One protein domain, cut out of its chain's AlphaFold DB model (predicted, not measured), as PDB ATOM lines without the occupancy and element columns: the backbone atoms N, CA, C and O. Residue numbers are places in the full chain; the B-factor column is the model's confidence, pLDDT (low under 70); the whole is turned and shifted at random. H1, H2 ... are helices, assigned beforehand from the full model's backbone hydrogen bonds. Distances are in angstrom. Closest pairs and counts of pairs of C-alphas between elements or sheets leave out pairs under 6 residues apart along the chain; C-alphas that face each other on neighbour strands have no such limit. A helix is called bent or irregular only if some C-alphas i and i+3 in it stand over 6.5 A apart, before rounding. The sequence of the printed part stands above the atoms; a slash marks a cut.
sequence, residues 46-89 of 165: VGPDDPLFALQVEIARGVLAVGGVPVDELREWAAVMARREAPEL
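Overview. This is residues 46 to 89 of the 165 residues of an uncharacterized protein of Mycobacterium sp. AT1 (UniProt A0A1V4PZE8). Two helices make an open, flat V: H1 forms one arm, residues 66 to 70 turn the corner, and H2 folds back as the other arm, with an empty gap between the two. Before H1, residues 46 to 52 form a hook at the arm's far end, and residues 86 to 89 make a short tail beyond H2. The printed part has 44 residues with two named helices, H1 then H2, and no named strand; its class is all helix. It is loose, with a radius of gyration of the C-alphas of 12.6 A, and spans 32 by 28 by 11 A.

Along the chain. The printed part begins with Val 46, its C-alpha at (42.231, -4.933, 44.504). H1 holds residues 53 to 65, from C-alpha 53 at (35.536, -0.740, 43.988), and is 18.3 A long from first to last C-alpha. H2 holds residues 71 to 85, is 20.9 A long and ends with C-alpha 85 at (41.519, -7.344, 27.406).

Arrangement. H1 and H2 are joined by a tight link of 5 residues, yet they are apart, with no C-alpha of one within 8 A of the other. Along H1 the y coordinate goes from -0.740 at C-alpha 53 to 15.043 at C-alpha 65; along H2 it goes from 13.096 at C-alpha 71 to -7.344 at C-alpha 85. In H1 and H2 every O i to N i+4 pair is within hydrogen-bond range. Neither helix is bent or irregular.

Size, cuts and confidence. The two C-alphas farthest apart are those of Val 66 and Glu 88, at 34.8 A. Residues 49 to 55, of which 53 to 55 belong to H1, stand free, as do residues 75 to 89, of which 75 to 85 belong to H2. The printed part has no cut and no long link. Its mean pLDDT is 92.7, and residues 87 to 89 are under 70.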
ATOM      1  N   VAL A  46      42.027  -3.485  44.698       92.25
ATOM      2  CA  VAL A  46      42.231  -4.933  44.504       92.25
ATOM      3  C   VAL A  46      41.521  -5.439  43.243       92.25
ATOM      4  O   VAL A  46      42.056  -6.285  42.526       92.25
ATOM      5  N   GLY A  47      40.336  -4.903  42.936       91.88
ATOM      6  CA  GLY A  47      39.563  -5.266  41.749       91.88
ATOM      7  C   GLY A  47      38.048  -5.263  41.982       91.88
ATOM      8  O   GLY A  47      37.600  -4.816  43.033       91.88
ATOM      9  N   PRO A  48      37.253  -5.771  41.022       94.12
ATOM     10  CA  PRO A  48      35.789  -5.670  41.041       94.12
ATOM     11  C   PRO A  48      35.082  -6.330  42.230       94.12
ATOM     12  O   PRO A  48      33.968  -5.936  42.556       94.12
ATOM     13  N   ASP A  49      35.720  -7.316  42.865       94.62
ATOM     14  CA  ASP A  49      35.173  -8.010  44.038       94.62
ATOM     15  C   ASP A  49      35.399  -7.238  45.353       94.62
ATOM     16  O   ASP A  49      34.896  -7.639  46.405       94.62
ATOM     17  N   ASP A  50      36.149  -6.132  45.317       94.56
ATOM     18  CA  ASP A  50      36.326  -5.240  46.460       94.56
ATOM     19  C   ASP A  50      35.029  -4.442  46.714       94.56
ATOM     20  O   ASP A  50      34.541  -3.754  45.811       94.56
ATOM     21  N   PRO A  51      34.467  -4.465  47.940       93.19
ATOM     22  CA  PRO A  51      33.296  -3.661  48.289       93.19
ATOM     23  C   PRO A  51      33.450  -2.156  48.020       93.19
ATOM     24  O   PRO A  51      32.449  -1.469  47.812       93.19
ATOM     25  N   LEU A  52      34.680  -1.632  48.029       95.25
ATOM     26  CA  LEU A  52      34.982  -0.222  47.770       95.25
ATOM     27  C   LEU A  52      35.182   0.091  46.281       95.25
ATOM     28  O   LEU A  52      35.262   1.266  45.918       95.25
ATOM     29  N   PHE A  53      35.208  -0.918  45.403       95.56
ATOM     30  CA  PHE A  53      35.536  -0.740  43.988       95.56
ATOM     31  C   PHE A  53      34.603   0.243  43.272       95.56
ATOM     32  O   PHE A  53      35.054   1.091  42.504       95.56
ATOM     33  N   ALA A  54      33.297   0.183  43.551       96.00
ATOM     34  CA  ALA A  54      32.327   1.102  42.951       96.00
ATOM     35  C   ALA A  54      32.625   2.570  43.309       96.00
ATOM     36  O   ALA A  54      32.642   3.429  42.427       96.00
ATOM     37  N   LEU A  55      32.945   2.839  44.580       95.62
ATOM     38  CA  LEU A  55      33.339   4.169  45.048       95.62
ATOM     39  C   LEU A  55      34.654   4.621  44.396       95.62
ATOM     40  O   LEU A  55      34.765   5.765  43.962       95.62
ATOM     41  N   GLN A  56      35.638   3.729  44.277       96.19
ATOM     42  CA  GLN A  56      36.912   4.030  43.614       96.19
ATOM     43  C   GLN A  56      36.709   4.414  42.139       96.19
ATOM     44  O   GLN A  56      37.321   5.372  41.664       96.19
ATOM     45  N   VAL A  57      35.807   3.735  41.424       96.62
ATOM     46  CA  VAL A  57      35.447   4.082  40.037       96.62
ATOM     47  C   VAL A  57      34.759   5.448  39.957       96.62
ATOM     48  O   VAL A  57      35.047   6.225  39.045       96.62
ATOM     49  N   GLU A  58      33.863   5.769  40.889       97.50
ATOM     50  CA  GLU A  58      33.221   7.090  40.954       97.50
ATOM     51  C   GLU A  58      34.235   8.210  41.204       97.50
ATOM     52  O   GLU A  58      34.226   9.217  40.489       97.50
ATOM     53  N   ILE A  59      35.156   8.009  42.150       95.62
ATOM     54  CA  ILE A  59      36.252   8.944  42.427       95.62
ATOM     55  C   ILE A  59      37.119   9.117  41.178       95.62
ATOM     56  O   ILE A  59      37.358  10.250  40.762       95.62
ATOM     57  N   ALA A  60      37.531   8.020  40.534       95.75
ATOM     58  CA  ALA A  60      38.334   8.072  39.315       95.75
ATOM     59  C   ALA A  60      37.632   8.872  38.206       95.75
ATOM     60  O   ALA A  60      38.243   9.743  37.591       95.75
ATOM     61  N   ARG A  61      36.326   8.661  37.992       97.56
ATOM     62  CA  ARG A  61      35.536   9.458  37.034       97.56
ATOM     63  C   ARG A  61      35.522  10.942  37.390       97.56
ATOM     64  O   ARG A  61      35.675  11.768  36.495       97.56
ATOM     65  N   GLY A  62      35.360  11.279  38.669       98.00
ATOM     66  CA  GLY A  62      35.423  12.660  39.149       98.00
ATOM     67  C   GLY A  62      36.780  13.311  38.871       98.00
ATOM     68  O   GLY A  62      36.823  14.416  38.335       98.00
ATOM     69  N   VAL A  63      37.877  12.599  39.153       96.94
ATOM     70  CA  VAL A  63      39.251  13.050  38.871       96.94
ATOM     71  C   VAL A  63      39.449  13.300  37.376       96.94
ATOM     72  O   VAL A  63      39.963  14.350  36.993       96.94
ATOM     73  N   LEU A  64      38.997  12.385  36.517       97.19
ATOM     74  CA  LEU A  64      39.082  12.559  35.064       97.19
ATOM     75  C   LEU A  64      38.249  13.752  34.577       97.19
ATOM     76  O   LEU A  64      38.708  14.510  33.726       97.19
ATOM     77  N   ALA A  65      37.053  13.954  35.135       97.44
ATOM     78  CA  ALA A  65      36.160  15.043  34.744       97.44
ATOM     79  C   ALA A  65      36.746  16.435  35.029       97.44
ATOM     80  O   ALA A  65      36.475  17.376  34.284       97.44
ATOM     81  N   VAL A  66      37.562  16.568  36.078       98.06
ATOM     82  CA  VAL A  66      38.264  17.822  36.407       98.06
ATOM     83  C   VAL A  66      39.656  17.921  35.771       98.06
ATOM     84  O   VAL A  66      40.381  18.872  36.046       98.06
ATOM     85  N   GLY A  67      40.037  16.962  34.919       96.50
ATOM     86  CA  GLY A  67      41.339  16.946  34.246       96.50
ATOM     87  C   GLY A  67      42.512  16.604  35.169       96.50
ATOM     88  O   GLY A  67      43.625  17.063  34.932       96.50
ATOM     89  N   GLY A  68      42.278  15.820  36.226       96.88
ATOM     90  CA  GLY A  68      43.297  15.480  37.223       96.88
ATOM     91  C   GLY A  68      44.393  14.524  36.741       96.88
ATOM     92  O   GLY A  68      45.377  14.351  37.450       96.88
ATOM     93  N   VAL A  69      44.246  13.926  35.553       96.75
ATOM     94  CA  VAL A  69      45.269  13.086  34.910       96.75
ATOM     95  C   VAL A  69      45.576  13.648  33.516       96.75
ATOM     96  O   VAL A  69      44.635  13.877  32.746       96.75
ATOM     97  N   PRO A  70      46.855  13.872  33.159       96.81
ATOM     98  CA  PRO A  70      47.241  14.311  31.823       96.81
ATOM     99  C   PRO A  70      46.774  13.349  30.724       96.81
ATOM    100  O   PRO A  70      46.776  12.132  30.890       96.81
ATOM    101  N   VAL A  71      46.424  13.894  29.556       96.81
ATOM    102  CA  VAL A  71      45.903  13.096  28.431       96.81
ATOM    103  C   VAL A  71      46.907  12.048  27.947       96.81
ATOM    104  O   VAL A  71      46.500  10.946  27.592       96.81
ATOM    105  N   ASP A  72      48.200  12.366  27.936       97.50
ATOM    106  CA  ASP A  72      49.226  11.425  27.476       97.50
ATOM    107  C   ASP A  72      49.367  10.231  28.424       97.50
ATOM    108  O   ASP A  72      49.375   9.091  27.967       97.50
ATOM    109  N   GLU A  73      49.316  10.469  29.737       97.50
ATOM    110  CA  GLU A  73      49.282   9.398  30.737       97.50
ATOM    111  C   GLU A  73      48.025   8.522  30.574       97.50
ATOM    112  O   GLU A  73      48.099   7.294  30.619       97.50
ATOM    113  N   LEU A  74      46.861   9.117  30.283       97.00
ATOM    114  CA  LEU A  74      45.642   8.343  30.008       97.00
ATOM    115  C   LEU A  74      45.753   7.462  28.760       97.00
ATOM    116  O   LEU A  74      45.169   6.376  28.733       97.00
ATOM    117  N   ARG A  75      46.488   7.896  27.731       96.88
ATOM    118  CA  ARG A  75      46.727   7.079  26.529       96.88
ATOM    119  C   ARG A  75      47.569   5.851  26.856       96.88
ATOM    120  O   ARG A  75      47.262   4.767  26.358       96.88
ATOM    121  N   GLU A  76      48.579   6.000  27.706       97.62
ATOM    122  CA  GLU A  76      49.393   4.874  28.175       97.62
ATOM    123  C   GLU A  76      48.536   3.865  28.945       97.62
ATOM    124  O   GLU A  76      48.545   2.670  28.637       97.62
ATOM    125  N   TRP A  77      47.705   4.342  29.875       95.69
ATOM    126  CA  TRP A  77      46.799   3.470  30.623       95.69
ATOM    127  C   TRP A  77      45.740   2.801  29.740       95.69
ATOM    128  O   TRP A  77      45.408   1.636  29.965       95.69
ATOM    129  N   ALA A  78      45.250   3.474  28.697       95.38
ATOM    130  CA  ALA A  78      44.357   2.857  27.719       95.38
ATOM    131  C   ALA A  78      45.039   1.699  26.969       95.38
ATOM    132  O   ALA A  78      44.421   0.652  26.774       95.38
ATOM    133  N   ALA A  79      46.320   1.840  26.609       95.12
ATOM    134  CA  ALA A  79      47.091   0.758  25.993       95.12
ATOM    135  C   ALA A  79      47.297  -0.427  26.956       95.12
ATOM    136  O   ALA A  79      47.161  -1.584  26.548       95.12
ATOM    137  N   VAL A  80      47.559  -0.156  28.241       94.75
ATOM    138  CA  VAL A  80      47.636  -1.195  29.287       94.75
ATOM    139  C   VAL A  80      46.314  -1.960  29.395       94.75
ATOM    140  O   VAL A  80      46.317  -3.193  29.425       94.75
ATOM    141  N   MET A  81      45.184  -1.251  29.409       92.62
ATOM    142  CA  MET A  81      43.855  -1.868  29.474       92.62
ATOM    143  C   MET A  81      43.544  -2.700  28.225       92.62
ATOM    144  O   MET A  81      43.137  -3.852  28.360       92.62
ATOM    145  N   ALA A  82      43.830  -2.184  27.027       92.38
ATOM    146  CA  ALA A  82      43.647  -2.925  25.778       92.38
ATOM    147  C   ALA A  82      44.461  -4.232  25.758       92.38
ATOM    148  O   ALA A  82      43.952  -5.279  25.361       92.38
ATOM    149  N   ARG A  83      45.704  -4.206  26.258       91.94
ATOM    150  CA  ARG A  83      46.541  -5.410  26.386       91.94
ATOM    151  C   ARG A  83      45.986  -6.411  27.402       91.94
ATOM    152  O   ARG A  83      46.125  -7.614  27.201       91.94
ATOM    153  N   ARG A  84      45.373  -5.936  28.490       88.00
ATOM    154  CA  ARG A  84      44.715  -6.799  29.484       88.00
ATOM    155  C   ARG A  84      43.478  -7.492  28.907       88.00
ATOM    156  O   ARG A  84      43.222  -8.639  29.258       88.00
ATOM    157  N   GLU A  85      42.723  -6.805  28.053       87.50
ATOM    158  CA  GLU A  85      41.519  -7.344  27.406       87.50
ATOM    159  C   GLU A  85      41.842  -8.280  26.231       87.50
ATOM    160  O   GLU A  85      41.114  -9.246  26.008       87.50
ATOM    161  N   ALA A  86      42.948  -8.037  25.521       81.69
ATOM    162  CA  ALA A  86      43.407  -8.844  24.389       81.69
ATOM    163  C   ALA A  86      44.843  -9.378  24.599       81.69
ATOM    164  O   ALA A  86      45.772  -8.961  23.899       81.69
ATOM    165  N   PRO A  87      45.055 -10.318  25.540       65.94
ATOM    166  CA  PRO A  87      46.386 -10.828  25.880       65.94
ATOM    167  C   PRO A  87      47.083 -11.616  24.751       65.94
ATOM    168  O   PRO A  87      48.288 -11.843  24.834       65.94
ATOM    169  N   GLU A  88      46.363 -12.012  23.696       60.03
ATOM    170  CA  GLU A  88      46.840 -12.926  22.643       60.03
ATOM    171  C   GLU A  88      47.343 -12.240  21.357       60.03
ATOM    172  O   GLU A  88      47.873 -12.915  20.481       60.03
ATOM    173  N   LEU A  89      47.240 -10.909  21.221       56.34
ATOM    174  CA  LEU A  89      47.634 -10.198  19.986       56.34
ATOM    175  C   LEU A  89      49.099  -9.739  19.944       56.34
ATOM    176  O   LEU A  89      49.489  -8.995  19.047       56.34
TER     177      LEU A  89